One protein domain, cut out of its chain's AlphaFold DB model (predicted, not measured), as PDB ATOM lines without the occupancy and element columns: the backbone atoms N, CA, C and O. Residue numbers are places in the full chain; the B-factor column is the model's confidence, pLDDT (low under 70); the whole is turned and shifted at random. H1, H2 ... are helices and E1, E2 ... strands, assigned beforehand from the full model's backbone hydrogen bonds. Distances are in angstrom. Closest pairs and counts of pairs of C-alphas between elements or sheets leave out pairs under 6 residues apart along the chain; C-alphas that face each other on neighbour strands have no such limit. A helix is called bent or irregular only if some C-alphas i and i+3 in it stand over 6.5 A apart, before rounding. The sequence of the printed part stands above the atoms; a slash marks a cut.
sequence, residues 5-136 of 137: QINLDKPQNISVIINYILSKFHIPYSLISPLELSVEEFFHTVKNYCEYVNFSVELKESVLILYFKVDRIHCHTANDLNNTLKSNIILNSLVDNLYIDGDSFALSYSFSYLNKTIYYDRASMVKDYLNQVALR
ATOM      1  N   GLN A   5     -16.342   2.235  29.816       90.75
ATOM      2  CA  GLN A   5     -16.675   0.811  29.834       90.75
ATOM      3  C   GLN A   5     -17.827   0.557  30.816       90.75
ATOM      4  O   GLN A   5     -17.743   0.906  31.995       90.75
ATOM      5  N   ILE A   6     -18.900  -0.054  30.323       89.94
ATOM      6  CA  ILE A   6     -20.112  -0.396  31.067       89.94
ATOM      7  C   ILE A   6     -20.148  -1.908  31.269       89.94
ATOM      8  O   ILE A   6     -19.981  -2.663  30.315       89.94
ATOM      9  N   ASN A   7     -20.375  -2.352  32.506       88.25
ATOM     10  CA  ASN A   7     -20.571  -3.763  32.840       88.25
ATOM     11  C   ASN A   7     -22.072  -4.044  32.956       88.25
ATOM     12  O   ASN A   7     -22.700  -3.531  33.880       88.25
ATOM     13  N   LEU A   8     -22.632  -4.868  32.068       85.56
ATOM     14  CA  LEU A   8     -24.078  -5.101  31.927       85.56
ATOM     15  C   LEU A   8     -24.732  -5.862  33.103       85.56
ATOM     16  O   LEU A   8     -25.958  -5.974  33.164       85.56
ATOM     17  N   ASP A   9     -23.956  -6.343  34.076       81.50
ATOM     18  CA  ASP A   9     -24.472  -6.980  35.295       81.50
ATOM     19  C   ASP A   9     -24.740  -6.010  36.441       81.50
ATOM     20  O   ASP A   9     -25.382  -6.374  37.429       81.50
ATOM     21  N   LYS A  10     -24.301  -4.756  36.315       80.12
ATOM     22  CA  LYS A  10     -24.543  -3.744  37.341       80.12
ATOM     23  C   LYS A  10     -25.886  -3.032  37.129       80.12
ATOM     24  O   LYS A  10     -26.161  -2.548  36.037       80.12
ATOM     25  N   PRO A  11     -26.696  -2.846  38.187       67.19
ATOM     26  CA  PRO A  11     -28.010  -2.209  38.066       67.19
ATOM     27  C   PRO A  11     -27.950  -0.705  37.740       67.19
ATOM     28  O   PRO A  11     -28.940  -0.128  37.314       67.19
ATOM     29  N   GLN A  12     -26.804  -0.044  37.937       71.44
ATOM     30  CA  GLN A  12     -26.678   1.421  37.849       71.44
ATOM     31  C   GLN A  12     -26.251   1.940  36.463       71.44
ATOM     32  O   GLN A  12     -25.973   3.129  36.308       71.44
ATOM     33  N   ASN A  13     -26.176   1.077  35.449       81.19
ATOM     34  CA  ASN A  13     -25.573   1.420  34.156       81.19
ATOM     35  C   ASN A  13     -26.281   2.559  33.418       81.19
ATOM     36  O   ASN A  13     -25.615   3.426  32.853       81.19
ATOM     37  N   ILE A  14     -27.615   2.581  33.459       86.50
ATOM     38  CA  ILE A  14     -28.416   3.602  32.775       86.50
ATOM     39  C   ILE A  14     -28.157   4.975  33.389       86.50
ATOM     40  O   ILE A  14     -27.762   5.900  32.684       86.50
ATOM     41  N   SER A  15     -28.248   5.094  34.717       86.31
ATOM     42  CA  SER A  15     -27.985   6.357  35.414       86.31
ATOM     43  C   SER A  15     -26.567   6.875  35.172       86.31
ATOM     44  O   SER A  15     -26.372   8.079  35.028       86.31
ATOM     45  N   VAL A  16     -25.569   5.988  35.086       87.75
ATOM     46  CA  VAL A  16     -24.188   6.380  34.763       87.75
ATOM     47  C   VAL A  16     -24.105   7.006  33.368       87.75
ATOM     48  O   VAL A  16     -23.484   8.058  33.211       87.75
ATOM     49  N   ILE A  17     -24.747   6.404  32.367       89.06
ATOM     50  CA  ILE A  17     -24.750   6.904  30.985       89.06
ATOM     51  C   ILE A  17     -25.487   8.232  30.879       89.06
ATOM     52  O   ILE A  17     -24.956   9.176  30.298       89.06
ATOM     53  N   ILE A  18     -26.671   8.338  31.480       88.56
ATOM     54  CA  ILE A  18     -27.449   9.579  31.463       88.56
ATOM     55  C   ILE A  18     -26.680  10.705  32.149       88.56
ATOM     56  O   ILE A  18     -26.517  11.774  31.564       88.56
ATOM     57  N   ASN A  19     -26.111  10.463  33.333       87.62
ATOM     58  CA  ASN A  19     -25.293  11.463  34.022       87.62
ATOM     59  C   ASN A  19     -24.068  11.866  33.191       87.62
ATOM     60  O   ASN A  19     -23.704  13.041  33.152       87.62
ATOM     61  N   TYR A  20     -23.452  10.915  32.486       87.88
ATOM     62  CA  TYR A  20     -22.348  11.202  31.577       87.88
ATOM     63  C   TYR A  20     -22.782  12.096  30.407       87.88
ATOM     64  O   TYR A  20     -22.094  13.073  30.109       87.88
ATOM     65  N   ILE A  21     -23.926  11.811  29.776       89.88
ATOM     66  CA  ILE A  21     -24.490  12.625  28.688       89.88
ATOM     67  C   ILE A  21     -24.795  14.040  29.193       89.88
ATOM     68  O   ILE A  21     -24.328  15.008  28.597       89.88
ATOM     69  N   LEU A  22     -25.501  14.162  30.321       86.62
ATOM     70  CA  LEU A  22     -25.893  15.447  30.912       86.62
ATOM     71  C   LEU A  22     -24.693  16.280  31.382       86.62
ATOM     72  O   LEU A  22     -24.746  17.505  31.345       86.62
ATOM     73  N   SER A  23     -23.589  15.642  31.781       87.12
ATOM     74  CA  SER A  23     -22.350  16.357  32.124       87.12
ATOM     75  C   SER A  23     -21.651  16.989  30.913       87.12
ATOM     76  O   SER A  23     -20.809  17.871  31.080       87.12
ATOM     77  N   LYS A  24     -21.974  16.532  29.696       85.50
ATOM     78  CA  LYS A  24     -21.321  16.946  28.446       85.50
ATOM     79  C   LYS A  24     -22.202  17.801  27.549       85.50
ATOM     80  O   LYS A  24     -21.686  18.654  26.831       85.50
ATOM     81  N   PHE A  25     -23.505  17.551  27.556       86.38
ATOM     82  CA  PHE A  25     -24.443  18.114  26.596       86.38
ATOM     83  C   PHE A  25     -25.689  18.645  27.295       86.38
ATOM     84  O   PHE A  25     -26.225  18.026  28.211       86.38
ATOM     85  N   HIS A  26     -26.187  19.775  26.797       82.62
ATOM     86  CA  HIS A  26     -27.489  20.303  27.185       82.62
ATOM     87  C   HIS A  26     -28.542  19.703  26.250       82.62
ATOM     88  O   HIS A  26     -28.631  20.100  25.090       82.62
ATOM     89  N   ILE A  27     -29.315  18.734  26.743       81.06
ATOM     90  CA  ILE A  27     -30.394  18.078  25.991       81.06
ATOM     91  C   ILE A  27     -31.766  18.389  26.615       81.06
ATOM     92  O   ILE A  27     -31.845  18.626  27.823       81.06
ATOM     93  N   PRO A  28     -32.860  18.395  25.831       77.00
ATOM     94  CA  PRO A  28     -34.209  18.543  26.372       77.00
ATOM     95  C   PRO A  28     -34.553  17.447  27.389       77.00
ATOM     96  O   PRO A  28     -34.376  16.261  27.111       77.00
ATOM     97  N   TYR A  29     -35.133  17.824  28.534       72.44
ATOM     98  CA  TYR A  29     -35.574  16.866  29.560       72.44
ATOM     99  C   TYR A  29     -36.577  15.833  29.031       72.44
ATOM    100  O   TYR A  29     -36.581  14.694  29.491       72.44
ATOM    101  N   SER A  30     -37.390  16.204  28.037       73.38
ATOM    102  CA  SER A  30     -38.337  15.300  27.377       73.38
ATOM    103  C   SER A  30     -37.668  14.123  26.663       73.38
ATOM    104  O   SER A  30     -38.333  13.123  26.420       73.38
ATOM    105  N   LEU A  31     -36.373  14.219  26.343       77.12
ATOM    106  CA  LEU A  31     -35.614  13.131  25.729       77.12
ATOM    107  C   LEU A  31     -34.982  12.190  26.747       77.12
ATOM    108  O   LEU A  31     -34.584  11.099  26.361       77.12
ATOM    109  N   ILE A  32     -34.900  12.565  28.027       83.94
ATOM    110  CA  ILE A  32     -34.217  11.734  29.026       83.94
ATOM    111  C   ILE A  32     -34.922  10.388  29.176       83.94
ATOM    112  O   ILE A  32     -34.266   9.364  29.058       83.94
ATOM    113  N   SER A  33     -36.247  10.364  29.341       78.50
ATOM    114  CA  SER A  33     -36.972   9.095  29.496       78.50
ATOM    115  C   SER A  33     -36.924   8.207  28.237       78.50
ATOM    116  O   SER A  33     -36.659   7.014  28.379       78.50
ATOM    117  N   PRO A  34     -37.102   8.731  27.004       78.25
ATOM    118  CA  PRO A  34     -36.826   7.969  25.784       78.25
ATOM    119  C   PRO A  34     -35.390   7.432  25.691       78.25
ATOM    120  O   PRO A  34     -35.197   6.284  25.288       78.25
ATOM    121  N   LEU A  35     -34.386   8.226  26.081       87.75
ATOM    122  CA  LEU A  35     -32.982   7.801  26.111       87.75
ATOM    123  C   LEU A  35     -32.767   6.674  27.124       87.75
ATOM    124  O   LEU A  35     -32.176   5.658  26.781       87.75
ATOM    125  N   GLU A  36     -33.271   6.827  28.346       86.38
ATOM    126  CA  GLU A  36     -33.185   5.814  29.400       86.38
ATOM    127  C   GLU A  36     -33.767   4.481  28.935       86.38
ATOM    128  O   GLU A  36     -33.066   3.471  28.955       86.38
ATOM    129  N   LEU A  37     -35.008   4.501  28.444       83.25
ATOM    130  CA  LEU A  37     -35.731   3.298  28.039       83.25
ATOM    131  C   LEU A  37     -35.090   2.610  26.826       83.25
ATOM    132  O   LEU A  37     -34.978   1.388  26.793       83.25
ATOM    133  N   SER A  38     -34.640   3.373  25.828       87.31
ATOM    134  CA  SER A  38     -33.983   2.787  24.650       87.31
ATOM    135  C   SER A  38     -32.595   2.220  24.967       87.31
ATOM    136  O   SER A  38     -32.237   1.170  24.437       87.31
ATOM    137  N   VAL A  39     -31.821   2.849  25.859       92.19
ATOM    138  CA  VAL A  39     -30.533   2.296  26.311       92.19
ATOM    139  C   VAL A  39     -30.743   1.058  27.187       92.19
ATOM    140  O   VAL A  39     -30.003   0.086  27.044       92.19
ATOM    141  N   GLU A  40     -31.755   1.060  28.057       89.12
ATOM    142  CA  GLU A  40     -32.130  -0.109  28.861       89.12
ATOM    143  C   GLU A  40     -32.501  -1.295  27.977       89.12
ATOM    144  O   GLU A  40     -31.959  -2.387  28.153       89.12
ATOM    145  N   GLU A  41     -33.339  -1.068  26.972       87.88
ATOM    146  CA  GLU A  41     -33.761  -2.113  26.049       87.88
ATOM    147  C   GLU A  41     -32.597  -2.642  25.197       87.88
ATOM    148  O   GLU A  41     -32.446  -3.855  24.997       87.88
ATOM    149  N   PHE A  42     -31.723  -1.744  24.733       92.62
ATOM    150  CA  PHE A  42     -30.496  -2.126  24.041       92.62
ATOM    151  C   PHE A  42     -29.623  -3.021  24.932       92.62
ATOM    152  O   PHE A  42     -29.183  -4.086  24.499       92.62
ATOM    153  N   PHE A  43     -29.416  -2.647  26.198       91.19
ATOM    154  CA  PHE A  43     -28.640  -3.445  27.147       91.19
ATOM    155  C   PHE A  43     -29.285  -4.775  27.482       91.19
ATOM    156  O   PHE A  43     -28.581  -5.780  27.497       91.19
ATOM    157  N   HIS A  44     -30.595  -4.812  27.698       88.19
ATOM    158  CA  HIS A  44     -31.316  -6.055  27.935       88.19
ATOM    159  C   HIS A  44     -31.140  -7.034  26.766       88.19
ATOM    160  O   HIS A  44     -30.871  -8.217  26.978       88.19
ATOM    161  N   THR A  45     -31.188  -6.526  25.531       89.00
ATOM    162  CA  THR A  45     -30.966  -7.331  24.326       89.00
ATOM    163  C   THR A  45     -29.521  -7.828  24.237       89.00
ATOM    164  O   THR A  45     -29.275  -9.022  24.067       89.00
ATOM    165  N   VAL A  46     -28.551  -6.921  24.372       89.75
ATOM    166  CA  VAL A  46     -27.121  -7.191  24.154       89.75
ATOM    167  C   VAL A  46     -26.492  -8.014  25.282       89.75
ATOM    168  O   VAL A  46     -25.567  -8.790  25.034       89.75
ATOM    169  N   LYS A  47     -27.013  -7.918  26.509       88.06
ATOM    170  CA  LYS A  47     -26.528  -8.655  27.687       88.06
ATOM    171  C   LYS A  47     -26.539 -10.174  27.504       88.06
ATOM    172  O   LYS A  47     -25.701 -10.862  28.074       88.06
ATOM    173  N   ASN A  48     -27.434 -10.699  26.670       84.44
ATOM    174  CA  ASN A  48     -27.467 -12.130  26.353       84.44
ATOM    175  C   ASN A  48     -26.240 -12.605  25.552       84.44
ATOM    176  O   ASN A  48     -26.035 -13.806  25.396       84.44
ATOM    177  N   TYR A  49     -25.436 -11.672  25.033       83.94
ATOM    178  CA  TYR A  49     -24.345 -11.947  24.100       83.94
ATOM    179  C   TYR A  49     -22.982 -11.451  24.589       83.94
ATOM    180  O   TYR A  49     -21.961 -11.949  24.114       83.94
ATOM    181  N   CYS A  50     -22.933 -10.489  25.514       86.25
ATOM    182  CA  CYS A  50     -21.684  -9.981  26.080       86.25
ATOM    183  C   CYS A  50     -21.866  -9.424  27.498       86.25
ATOM    184  O   CYS A  50     -22.957  -9.009  27.877       86.25
ATOM    185  N   GLU A  51     -20.770  -9.342  28.252       86.94
ATOM    186  CA  GLU A  51     -20.754  -8.786  29.616       86.94
ATOM    187  C   GLU A  51     -20.451  -7.278  29.653       86.94
ATOM    188  O   GLU A  51     -20.868  -6.568  30.572       86.94
ATOM    189  N   TYR A  52     -19.712  -6.774  28.658       89.69
ATOM    190  CA  TYR A  52     -19.188  -5.411  28.645       89.69
ATOM    191  C   TYR A  52     -19.468  -4.697  27.331       89.69
ATOM    192  O   TYR A  52     -19.383  -5.282  26.250       89.69
ATOM    193  N   VAL A  53     -19.717  -3.392  27.446       91.25
ATOM    194  CA  VAL A  53     -19.901  -2.488  26.313       91.25
ATOM    195  C   VAL A  53     -19.067  -1.235  26.522       91.25
ATOM    196  O   VAL A  53     -19.113  -0.607  27.578       91.25
ATOM    197  N   ASN A  54     -18.323  -0.841  25.499       93.19
ATOM    198  CA  ASN A  54     -17.641   0.438  25.443       93.19
ATOM    199  C   ASN A  54     -18.599   1.488  24.883       93.19
ATOM    200  O   ASN A  54     -19.013   1.421  23.728       93.19
ATOM    201  N   PHE A  55     -18.949   2.458  25.717       93.94
ATOM    202  CA  PHE A  55     -19.855   3.548  25.397       93.94
ATOM    203  C   PHE A  55     -19.079   4.822  25.054       93.94
ATOM    204  O   PHE A  55     -18.117   5.195  25.730       93.94
ATOM    205  N   SER A  56     -19.527   5.536  24.029       94.94
ATOM    206  CA  SER A  56     -19.157   6.931  23.808       94.94
ATOM    207  C   SER A  56     -20.327   7.693  23.202       94.94
ATOM    208  O   SER A  56     -21.283   7.100  22.717       94.94
ATOM    209  N   VAL A  57     -20.278   9.019  23.249       94.88
ATOM    210  CA  VAL A  57     -21.376   9.858  22.765       94.88
ATOM    211  C   VAL A  57     -20.844  11.096  22.077       94.88
ATOM    212  O   VAL A  57     -19.827  11.670  22.482       94.88
ATOM    213  N   GLU A  58     -21.565  11.496  21.043       93.94
ATOM    214  CA  GLU A  58     -21.311  12.679  20.247       93.94
ATOM    215  C   GLU A  58     -22.609  13.463  20.046       93.94
ATOM    216  O   GLU A  58     -23.684  12.882  19.909       93.94
ATOM    217  N   LEU A  59     -22.494  14.788  20.012       89.81
ATOM    218  CA  LEU A  59     -23.567  15.686  19.613       89.81
ATOM    219  C   LEU A  59     -23.111  16.434  18.361       89.81
ATOM    220  O   LEU A  59     -22.134  17.186  18.419       89.81
ATOM    221  N   LYS A  60     -23.807  16.228  17.243       87.62
ATOM    222  CA  LYS A  60     -23.593  16.964  15.991       87.62
ATOM    223  C   LYS A  60     -24.860  17.733  15.665       87.62
ATOM    224  O   LYS A  60     -25.910  17.133  15.459       87.62
ATOM    225  N   GLU A  61     -24.754  19.059  15.630       85.38
ATOM    226  CA  GLU A  61     -25.894  19.954  15.408       85.38
ATOM    227  C   GLU A  61     -27.023  19.687  16.423       85.38
ATOM    228  O   GLU A  61     -26.870  20.004  17.599       85.38
ATOM    229  N   SER A  62     -28.139  19.094  15.990       84.75
ATOM    230  CA  SER A  62     -29.277  18.704  16.841       84.75
ATOM    231  C   SER A  62     -29.491  17.187  16.894       84.75
ATOM    232  O   SER A  62     -30.612  16.731  17.108       84.75
ATOM    233  N   VAL A  63     -28.433  16.408  16.655       89.81
ATOM    234  CA  VAL A  63     -28.461  14.943  16.668       89.81
ATOM    235  C   VAL A  63     -27.494  14.419  17.728       89.81
ATOM    236  O   VAL A  63     -26.277  14.594  17.624       89.81
ATOM    237  N   LEU A  64     -28.045  13.771  18.753       92.25
ATOM    238  CA  LEU A  64     -27.291  13.017  19.749       92.25
ATOM    239  C   LEU A  64     -27.083  11.593  19.234       92.25
ATOM    240  O   LEU A  64     -28.050  10.908  18.907       92.25
ATOM    241  N   ILE A  65     -25.833  11.146  19.194       94.44
ATOM    242  CA  ILE A  65     -25.469   9.801  18.748       94.44
ATOM    243  C   ILE A  65     -24.782   9.076  19.901       94.44
ATOM    244  O   ILE A  65     -23.730   9.504  20.384       94.44
ATOM    245  N   LEU A  66     -25.387   7.976  20.341       95.12
ATOM    246  CA  LEU A  66     -24.835   7.072  21.341       95.12
ATOM    247  C   LEU A  66     -24.140   5.919  20.625       95.12
ATOM    248  O   LEU A  66     -24.798   5.145  19.938       95.12
ATOM    249  N   TYR A  67     -22.829   5.799  20.794       96.06
ATOM    250  CA  TYR A  67     -22.034   4.718  20.226       96.06
ATOM    251  C   TYR A  67     -21.771   3.642  21.269       96.06
ATOM    252  O   TYR A  67     -21.315   3.930  22.380       96.06
ATOM    253  N   PHE A  68     -21.976   2.396  20.865       94.19
ATOM    254  CA  PHE A  68     -21.725   1.215  21.670       94.19
ATOM    255  C   PHE A  68     -20.842   0.257  20.884       94.19
ATOM    256  O   PHE A  68     -21.163  -0.099  19.755       94.19
ATOM    257  N   LYS A  69     -19.739  -0.179  21.484       92.56
ATOM    258  CA  LYS A  69     -18.886  -1.231  20.934       92.56
ATOM    259  C   LYS A  69     -18.813  -2.389  21.910       92.56
ATOM    260  O   LYS A  69     -18.499  -2.178  23.080       92.56
ATOM    261  N   VAL A  70     -19.086  -3.595  21.441       88.88
ATOM    262  CA  VAL A  70     -19.042  -4.801  22.273       88.88
ATOM    263  C   VAL A  70     -17.781  -5.593  21.967       88.88
ATOM    264  O   VAL A  70     -17.383  -5.718  20.817       88.88
ATOM    265  N   ASP A  71     -17.123  -6.127  22.991       74.12
ATOM    266  CA  ASP A  71     -15.766  -6.648  22.792       74.12
ATOM    267  C   ASP A  71     -15.729  -8.049  22.149       74.12
ATOM    268  O   ASP A  71     -14.700  -8.423  21.584       74.12
ATOM    269  N   ARG A  72     -16.811  -8.849  22.229       67.56
ATOM    270  CA  ARG A  72     -16.846 -10.244  21.734       67.56
ATOM    271  C   ARG A  72     -18.266 -10.749  21.448       67.56
ATOM    272  O   ARG A  72     -18.847 -11.430  22.286       67.56
ATOM    273  N   ILE A  73     -18.806 -10.500  20.255       66.94
ATOM    274  CA  ILE A  73     -19.954 -11.289  19.776       66.94
ATOM    275  C   ILE A  73     -19.414 -12.522  19.048       66.94
ATOM    276  O   ILE A  73     -18.631 -12.400  18.105       66.94
ATOM    277  N   HIS A  74     -19.822 -13.723  19.461       63.25
ATOM    278  CA  HIS A  74     -19.548 -14.925  18.675       63.25
ATOM    279  C   HIS A  74     -20.231 -14.807  17.302       63.25
ATOM    280  O   HIS A  74     -21.412 -14.493  17.212       63.25
ATOM    281  N   CYS A  75     -19.510 -15.071  16.210       55.94
ATOM    282  CA  CYS A  75     -20.014 -14.851  14.846       55.94
ATOM    283  C   CYS A  75     -21.334 -15.586  14.537       55.94
ATOM    284  O   CYS A  75     -22.124 -15.109  13.726       55.94
ATOM    285  N   HIS A  76     -21.601 -16.706  15.216       62.28
ATOM    286  CA  HIS A  76     -22.846 -17.463  15.092       62.28
ATOM    287  C   HIS A  76     -24.056 -16.794  15.761       62.28
ATOM    288  O   HIS A  76     -25.178 -17.106  15.391       62.28
ATOM    289  N   THR A  77     -23.846 -15.866  16.698       72.62
ATOM    290  CA  THR A  77     -24.912 -15.143  17.411       72.62
ATOM    291  C   THR A  77     -25.057 -13.685  16.967       72.62
ATOM    292  O   THR A  77     -26.044 -13.038  17.305       72.62
ATOM    293  N   ALA A  78     -24.124 -13.168  16.156       77.62
ATOM    294  CA  ALA A  78     -24.172 -11.803  15.625       77.62
ATOM    295  C   ALA A  78     -25.406 -11.544  14.754       77.62
ATOM    296  O   ALA A  78     -26.044 -10.502  14.877       77.62
ATOM    297  N   ASN A  79     -25.780 -12.504  13.905       82.19
ATOM    298  CA  ASN A  79     -26.977 -12.374  13.077       82.19
ATOM    299  C   ASN A  79     -28.252 -12.350  13.927       82.19
ATOM    300  O   ASN A  79     -29.131 -11.529  13.671       82.19
ATOM    301  N   ASP A  80     -28.328 -13.191  14.956       84.38
ATOM    302  CA  ASP A  80     -29.480 -13.244  15.858       84.38
ATOM    303  C   ASP A  80     -29.609 -11.964  16.683       84.38
ATOM    304  O   ASP A  80     -30.703 -11.403  16.769       84.38
ATOM    305  N   LEU A  81     -28.501 -11.442  17.218       87.62
ATOM    306  CA  LEU A  81     -28.480 -10.147  17.899       87.62
ATOM    307  C   LEU A  81     -28.940  -9.023  16.961       87.62
ATOM    308  O   LEU A  81     -29.822  -8.242  17.315       87.62
ATOM    309  N   ASN A  82     -28.391  -8.968  15.746       88.00
ATOM    310  CA  ASN A  82     -28.737  -7.940  14.767       88.00
ATOM    311  C   ASN A  82     -30.214  -8.003  14.371       88.00
ATOM    312  O   ASN A  82     -30.864  -6.966  14.259       88.00
ATOM    313  N   ASN A  83     -30.755  -9.207  14.178       87.38
ATOM    314  CA  ASN A  83     -32.172  -9.405  13.888       87.38
ATOM    315  C   ASN A  83     -33.043  -8.996  15.080       87.38
ATOM    316  O   ASN A  83     -34.033  -8.292  14.895       87.38
ATOM    317  N   THR A  84     -32.644  -9.365  16.298       89.25
ATOM    318  CA  THR A  84     -33.369  -9.015  17.526       89.25
ATOM    319  C   THR A  84     -33.421  -7.501  17.708       89.25
ATOM    320  O   THR A  84     -34.510  -6.949  17.828       89.25
ATOM    321  N   LEU A  85     -32.280  -6.810  17.609       90.31
ATOM    322  CA  LEU A  85     -32.202  -5.349  17.695       90.31
ATOM    323  C   LEU A  85     -33.030  -4.652  16.606       90.31
ATOM    324  O   LEU A  85     -33.782  -3.733  16.915       90.31
ATOM    325  N   LYS A  86     -32.955  -5.110  15.347       87.69
ATOM    326  CA  LYS A  86     -33.751  -4.555  14.233       87.69
ATOM    327  C   LYS A  86     -35.253  -4.784  14.390       87.69
ATOM    328  O   LYS A  86     -36.047  -3.990  13.898       87.69
ATOM    329  N   SER A  87     -35.655  -5.878  15.030       85.88
ATOM    330  CA  SER A  87     -37.066  -6.196  15.284       85.88
ATOM    331  C   SER A  87     -37.601  -5.604  16.592       85.88
ATOM    332  O   SER A  87     -38.799  -5.699  16.856       85.88
ATOM    333  N   ASN A  88     -36.742  -4.981  17.406       82.69
ATOM    334  CA  ASN A  88     -37.121  -4.473  18.713       82.69
ATOM    335  C   ASN A  88     -38.062  -3.264  18.581       82.69
ATOM    336  O   ASN A  88     -37.675  -2.193  18.116       82.69
ATOM    337  N   ILE A  89     -39.314  -3.443  19.005       76.88
ATOM    338  CA  ILE A  89     -40.382  -2.447  18.841       76.88
ATOM    339  C   ILE A  89     -40.070  -1.157  19.603       76.88
ATOM    340  O   ILE A  89     -40.349  -0.071  19.095       76.88
ATOM    341  N   ILE A  90     -39.479  -1.256  20.797       75.12
ATOM    342  CA  ILE A  90     -39.139  -0.093  21.624       75.12
ATOM    343  C   ILE A  90     -38.031   0.712  20.940       75.12
ATOM    344  O   ILE A  90     -38.192   1.917  20.757       75.12
ATOM    345  N   LEU A  91     -36.955   0.057  20.486       77.38
ATOM    346  CA  LEU A  91     -35.878   0.740  19.758       77.38
ATOM    347  C   LEU A  91     -36.399   1.396  18.476       77.38
ATOM    348  O   LEU A  91     -36.156   2.577  18.260       77.38
ATOM    349  N   ASN A  92     -37.195   0.674  17.686       76.31
ATOM    350  CA  ASN A  92     -37.789   1.199  16.455       76.31
ATOM    351  C   ASN A  92     -38.768   2.364  16.688       76.31
ATOM    352  O   ASN A  92     -39.056   3.107  15.754       76.31
ATOM    353  N   SER A  93     -39.307   2.511  17.903       75.00
ATOM    354  CA  SER A  93     -40.244   3.588  18.247       75.00
ATOM    355  C   SER A  93     -39.562   4.807  18.871       75.00
ATOM    356  O   SER A  93     -40.119   5.901  18.819       75.00
ATOM    357  N   LEU A  94     -38.405   4.625  19.513       79.81
ATOM    358  CA  LEU A  94     -37.743   5.661  20.318       79.81
ATOM    359  C   LEU A  94     -36.433   6.172  19.716       79.81
ATOM    360  O   LEU A  94     -35.947   7.220  20.138       79.81
ATOM    361  N   VAL A  95     -35.844   5.430  18.780       83.62
ATOM    362  CA  VAL A  95     -34.577   5.765  18.134       83.62
ATOM    363  C   VAL A  95     -34.862   6.143  16.686       83.62
ATOM    364  O   VAL A  95     -35.490   5.376  15.963       83.62
ATOM    365  N   ASP A  96     -34.364   7.297  16.238       86.31
ATOM    366  CA  ASP A  96     -34.576   7.730  14.852       86.31
ATOM    367  C   ASP A  96     -33.823   6.838  13.871       86.31
ATOM    368  O   ASP A  96     -34.326   6.504  12.803       86.31
ATOM    369  N   ASN A  97     -32.587   6.477  14.227       89.38
ATOM    370  CA  ASN A  97     -31.756   5.582  13.438       89.38
ATOM    371  C   ASN A  97     -30.941   4.652  14.336       89.38
ATOM    372  O   ASN A  97     -30.181   5.107  15.195       89.38
ATOM    373  N   LEU A  98     -31.058   3.355  14.061       92.25
ATOM    374  CA  LEU A  98     -30.213   2.301  14.605       92.25
ATOM    375  C   LEU A  98     -29.190   1.885  13.540       92.25
ATOM    376  O   LEU A  98     -29.546   1.292  12.523       92.25
ATOM    377  N   TYR A  99     -27.913   2.184  13.778       93.44
ATOM    378  CA  TYR A  99     -26.803   1.713  12.950       93.44
ATOM    379  C   TYR A  99     -26.173   0.467  13.570       93.44
ATOM    380  O   TYR A  99     -25.991   0.401  14.787       93.44
ATOM    381  N   ILE A 100     -25.833  -0.505  12.725       91.06
ATOM    382  CA  ILE A 100     -25.234  -1.781  13.120       91.06
ATOM    383  C   ILE A 100     -24.130  -2.127  12.123       91.06
ATOM    384  O   ILE A 100     -24.407  -2.289  10.935       91.06
ATOM    385  N   ASP A 101     -22.908  -2.292  12.619       88.75
ATOM    386  CA  ASP A 101     -21.731  -2.670  11.839       88.75
ATOM    387  C   ASP A 101     -20.829  -3.595  12.659       88.75
ATOM    388  O   ASP A 101     -20.067  -3.160  13.522       88.75
ATOM    389  N   GLY A 102     -20.973  -4.901  12.429       85.31
ATOM    390  CA  GLY A 102     -20.248  -5.926  13.172       85.31
ATOM    391  C   GLY A 102     -20.527  -5.867  14.675       85.31
ATOM    392  O   GLY A 102     -21.597  -6.265  15.129       85.31
ATOM    393  N   ASP A 103     -19.537  -5.404  15.435       88.38
ATOM    394  CA  ASP A 103     -19.555  -5.259  16.895       88.38
ATOM    395  C   ASP A 103     -19.877  -3.830  17.372       88.38
ATOM    396  O   ASP A 103     -19.816  -3.526  18.567       88.38
ATOM    397  N   SER A 104     -20.183  -2.944  16.427       91.62
ATOM    398  CA  SER A 104     -20.361  -1.520  16.644       91.62
ATOM    399  C   SER A 104     -21.800  -1.115  16.336       91.62
ATOM    400  O   SER A 104     -22.344  -1.401  15.270       91.62
ATOM    401  N   PHE A 105     -22.421  -0.424  17.284       94.25
ATOM    402  CA  PHE A 105     -23.816  -0.004  17.239       94.25
ATOM    403  C   PHE A 105     -23.911   1.498  17.486       94.25
ATOM    404  O   PHE A 105     -23.144   2.050  18.281       94.25
ATOM    405  N   ALA A 106     -24.871   2.159  16.841       95.38
ATOM    406  CA  ALA A 106     -25.191   3.545  17.155       95.38
ATOM    407  C   ALA A 106     -26.698   3.779  17.250       95.38
ATOM    408  O   ALA A 106     -27.447   3.374  16.360       95.38
ATOM    409  N   LEU A 107     -27.120   4.464  18.314       94.50
ATOM    410  CA  LEU A 107     -28.485   4.955  18.494       94.50
ATOM    411  C   LEU A 107     -28.486   6.464  18.259       94.50
ATOM    412  O   LEU A 107     -27.753   7.191  18.933       94.50
ATOM    413  N   SER A 108     -29.280   6.930  17.298       92.56
ATOM    414  CA  SER A 108     -29.372   8.351  16.950       92.56
ATOM    415  C   SER A 108     -30.705   8.945  17.384       92.56
ATOM    416  O   SER A 108     -31.756   8.348  17.153       92.56
ATOM    417  N   TYR A 109     -30.645  10.147  17.954       89.38
ATOM    418  CA  TYR A 109     -31.801  10.910  18.415       89.38
ATOM    419  C   TYR A 109     -31.687  12.342  17.904       89.38
ATOM    420  O   TYR A 109     -30.756  13.067  18.261       89.38
ATOM    421  N   SER A 110     -32.639  12.755  17.084       85.62
ATOM    422  CA  SER A 110     -32.732  14.082  16.497       85.62
ATOM    423  C   SER A 110     -33.747  14.893  17.279       85.62
ATOM    424  O   SER A 110     -34.877  14.481  17.523       85.62
ATOM    425  N   PHE A 111     -33.364  16.104  17.640       76.06
ATOM    426  CA  PHE A 111     -34.257  17.067  18.258       76.06
ATOM    427  C   PHE A 111     -34.313  18.286  17.363       76.06
ATOM    428  O   PHE A 111     -33.731  19.332  17.638       76.06
ATOM    429  N   SER A 112     -35.094  18.162  16.291       54.41
ATOM    430  CA  SER A 112     -35.416  19.235  15.344       54.41
ATOM    431  C   SER A 112     -36.232  20.391  15.957       54.41
ATOM    432  O   SER A 112     -36.807  21.199  15.233       54.41
ATOM    433  N   TYR A 113     -36.270  20.519  17.289       46.91
ATOM    434  CA  TYR A 113     -37.031  21.531  18.026       46.91
ATOM    435  C   TYR A 113     -36.182  22.642  18.668       46.91
ATOM    436  O   TYR A 113     -36.745  23.537  19.297       46.91
ATOM    437  N   LEU A 114     -34.861  22.695  18.453       42.47
ATOM    438  CA  LEU A 114     -34.010  23.778  18.987       42.47
ATOM    439  C   LEU A 114     -34.167  25.151  18.293       42.47
ATOM    440  O   LEU A 114     -33.365  26.046  18.530       42.47
ATOM    441  N   ASN A 115     -35.237  25.365  17.517       40.06
ATOM    442  CA  ASN A 115     -35.668  26.709  17.100       40.06
ATOM    443  C   ASN A 115     -36.894  27.245  17.854       40.06
ATOM    444  O   ASN A 115     -37.340  28.358  17.574       40.06
ATOM    445  N   LYS A 116     -37.436  26.520  18.838       35.50
ATOM    446  CA  LYS A 116     -38.361  27.117  19.806       35.50
ATOM    447  C   LYS A 116     -37.978  26.672  21.201       35.50
ATOM    448  O   LYS A 116     -38.293  25.569  21.629       35.50
ATOM    449  N   THR A 117     -37.308  27.569  21.909       39.09
ATOM    450  CA  THR A 117     -37.135  27.524  23.354       39.09
ATOM    451  C   THR A 117     -38.516  27.447  24.000       39.09
ATOM    452  O   THR A 117     -39.172  28.468  24.192       39.09
ATOM    453  N   ILE A 118     -39.002  26.242  24.290       42.81
ATOM    454  CA  ILE A 118     -40.171  26.075  25.144       42.81
ATOM    455  C   ILE A 118     -39.658  25.634  26.507       42.81
ATOM    456  O   ILE A 118     -39.339  24.470  26.737       42.81
ATOM    457  N   TYR A 119     -39.520  26.614  27.398       40.91
ATOM    458  CA  TYR A 119     -39.332  26.376  28.820       40.91
ATOM    459  C   TYR A 119     -40.643  25.811  29.372       40.91
ATOM    460  O   TYR A 119     -41.590  26.561  29.597       40.91
ATOM    461  N   TYR A 120     -40.711  24.500  29.581       45.91
ATOM    462  CA  TYR A 120     -41.752  23.922  30.424       45.91
ATOM    463  C   TYR A 120     -41.207  23.804  31.839       45.91
ATOM    464  O   TYR A 120     -40.239  23.085  32.091       45.91
ATOM    465  N   ASP A 121     -41.811  24.545  32.765       51.59
ATOM    466  CA  ASP A 121     -41.535  24.361  34.179       51.59
ATOM    467  C   ASP A 121     -42.147  23.022  34.644       51.59
ATOM    468  O   ASP A 121     -43.225  22.605  34.205       51.59
ATOM    469  N   ARG A 122     -41.439  22.332  35.542       45.91
ATOM    470  CA  ARG A 122     -41.813  21.005  36.056       45.91
ATOM    471  C   ARG A 122     -43.213  20.974  36.689       45.91
ATOM    472  O   ARG A 122     -43.886  19.950  36.604       45.91
ATOM    473  N   ALA A 123     -43.660  22.058  37.321       57.69
ATOM    474  CA  ALA A 123     -44.979  22.152  37.938       57.69
ATOM    475  C   ALA A 123     -46.100  22.205  36.889       57.69
ATOM    476  O   ALA A 123     -47.137  21.571  37.086       57.69
ATOM    477  N   SER A 124     -45.874  22.873  35.753       53.53
ATOM    478  CA  SER A 124     -46.826  22.892  34.632       53.53
ATOM    479  C   SER A 124     -47.051  21.490  34.048       53.53
ATOM    480  O   SER A 124     -48.191  21.086  33.829       53.53
ATOM    481  N   MET A 125     -45.991  20.685  33.913       53.09
ATOM    482  CA  MET A 125     -46.105  19.308  33.405       53.09
ATOM    483  C   MET A 125     -46.793  18.346  34.385       53.09
ATOM    484  O   MET A 125     -47.607  17.520  33.975       53.09
ATOM    485  N   VAL A 126     -46.498  18.448  35.688       57.44
ATOM    486  CA  VAL A 126     -47.174  17.635  36.719       57.44
ATOM    487  C   VAL A 126     -48.671  17.948  36.756       57.44
ATOM    488  O   VAL A 126     -49.490  17.039  36.888       57.44
ATOM    489  N   LYS A 127     -49.039  19.222  36.588       60.88
ATOM    490  CA  LYS A 127     -50.435  19.655  36.522       60.88
ATOM    491  C   LYS A 127     -51.169  19.044  35.325       60.88
ATOM    492  O   LYS A 127     -52.277  18.542  35.497       60.88
ATOM    493  N   ASP A 128     -50.552  19.033  34.148       57.59
ATOM    494  CA  ASP A 128     -51.166  18.464  32.943       57.59
ATOM    495  C   ASP A 128     -51.347  16.944  33.038       57.59
ATOM    496  O   ASP A 128     -52.399  16.426  32.662       57.59
ATOM    497  N   TYR A 129     -50.377  16.231  33.622       52.34
ATOM    498  CA  TYR A 129     -50.506  14.797  33.893       52.34
ATOM    499  C   TYR A 129     -51.669  14.494  34.849       52.34
ATOM    500  O   TYR A 129     -52.512  13.645  34.558       52.34
ATOM    501  N   LEU A 130     -51.763  15.224  35.966       63.19
ATOM    502  CA  LEU A 130     -52.856  15.051  36.929       63.19
ATOM    503  C   LEU A 130     -54.225  15.361  36.307       63.19
ATOM    504  O   LEU A 130     -55.187  14.641  36.564       63.19
ATOM    505  N   ASN A 131     -54.308  16.372  35.439       64.25
ATOM    506  CA  ASN A 131     -55.544  16.713  34.734       64.25
ATOM    507  C   ASN A 131     -55.986  15.616  33.752       64.25
ATOM    508  O   ASN A 131     -57.178  15.346  33.633       64.25
ATOM    509  N   GLN A 132     -55.052  14.945  33.072       49.25
ATOM    510  CA  GLN A 132     -55.381  13.830  32.177       49.25
ATOM    511  C   GLN A 132     -55.853  12.580  32.929       49.25
ATOM    512  O   GLN A 132     -56.709  11.853  32.426       49.25
ATOM    513  N   VAL A 133     -55.320  12.332  34.128       50.78
ATOM    514  CA  VAL A 133     -55.765  11.228  34.994       50.78
ATOM    515  C   VAL A 133     -57.144  11.524  35.590       50.78
ATOM    516  O   VAL A 133     -57.994  10.639  35.620       50.78
ATOM    517  N   ALA A 134     -57.401  12.773  35.992       49.84
ATOM    518  CA  ALA A 134     -58.690  13.196  36.539       49.84
ATOM    519  C   ALA A 134     -59.843  13.133  35.521       49.84
ATOM    520  O   ALA A 134     -60.986  12.946  35.916       49.84
ATOM    521  N   LEU A 135     -59.559  13.247  34.220       50.50
ATOM    522  CA  LEU A 135     -60.552  13.122  33.141       50.50
ATOM    523  C   LEU A 135     -60.902  11.665  32.777       50.50
ATOM    524  O   LEU A 135     -61.719  11.440  31.885       50.50
ATOM    525  N   ARG A 136     -60.265  10.673  33.415       44.81
ATOM    526  CA  ARG A 136     -60.499   9.235  33.185       44.81
ATOM    527  C   ARG A 136     -61.253   8.540  34.331       44.81
ATOM    528  O   ARG A 136     -61.339   7.313  34.318       44.81
TER     529      ARG A 136
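What this domain is: This is residues 5 to 136 of the 137 residues of an uncharacterized protein of Bacteroidetes bacterium ADurb.Bin012 (UniProt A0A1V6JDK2). A twisted sheet of five antiparallel strands forms a wall, and H2 packs along it in the middle of the helices, with H1 on one side of H2 and H3 and H4 on the other. Past this body a tail leads to H5, and residues 123 to 136 stick out free. The printed part has 132 residues, with five named helices and five named strands in the order E1 H1 H2 E2 E3 H3 H4 E4 E5 H5; the sheet runs E1 E2 E3 E5 E4, and the class is mixed, helices and strands. The whole is only just compact, close to loose, with a radius of gyration of the C-alphas of 16.7 A and spans of 51 by 36 by 25 A.

Where its parts are: E1 is residues 5 to 7, beginning at C-alpha 5 at (-16.675, 0.811, 29.834). H1 is residues 13 to 24, 17.1 A long, and H2 is residues 29 to 46, 26.1 A. E2, residues 52 to 60, is 26.1 A long; E3, residues 63 to 70, is 22.6 A. H3 is residues 75 to 87, 19.1 A, and H4 is residues 89 to 94. E4 is residues 97 to 101; E5, residues 104 to 110, is 19.9 A. H5, residues 122 to 134, is 18.6 A long and ends at C-alpha 134 at (-58.690, 13.196, 36.539). H2 and H3 are only just irregular: C-alphas 30 and 33 are 6.7 A apart, C-alphas 76 and 79 6.9 A.

How they stand to each other: Within hydrogen-bond range are N 6 and O 53, 2.8 A, between E1 and E2; N 56 and O 67, 2.9 A, in the hairpin E2 and E3; N 66 and O 107, 2.9 A, between E3 and E5; and N 99 and O 106, 2.9 A, in the hairpin E4 and E5. H1 and H2 are on one face of the sheet, making two layers, helices over strands. H2, the hub, lies over E3 at a height over the sheet of 7.0 A. With its residues 32 to 40 alone it touches H1, a helical hairpin at a steep tilt of 43 degrees, opposite ways; the closest C-alphas are those of Ile 14 and Glu 36, 6.2 A. It touches H4 at a shallow tilt of 31 degrees, with the C-alphas of Ser 38 and Leu 91 closest at 5.6 A. It touches H3 with residues 42 to 46 alone, the C-alphas of Thr 45 and Leu 85 closest at 7.0 A. H3 and H4 only graze the sheet. E3, H3, H4 and E4 form a split strand-helix-strand unit, two strands running the same way with E5 between them, and its crossover is right-handed. Every O i to N i+4 pair is within hydrogen-bond range in H1, H4 and H5; in H2 it is 12 of 14, in H3 7 of 9.

The domain as a whole: The C-alphas of Cys 75 and Leu 135, the two farthest apart, are 52.5 A apart. The printed part has no cut. The link E5 to H5, 11 residues, is long; the other links are tight. Mean pLDDT of the printed part is 78.5; residue 11, residues 72 to 76 and residues 112 to 136 are under 70.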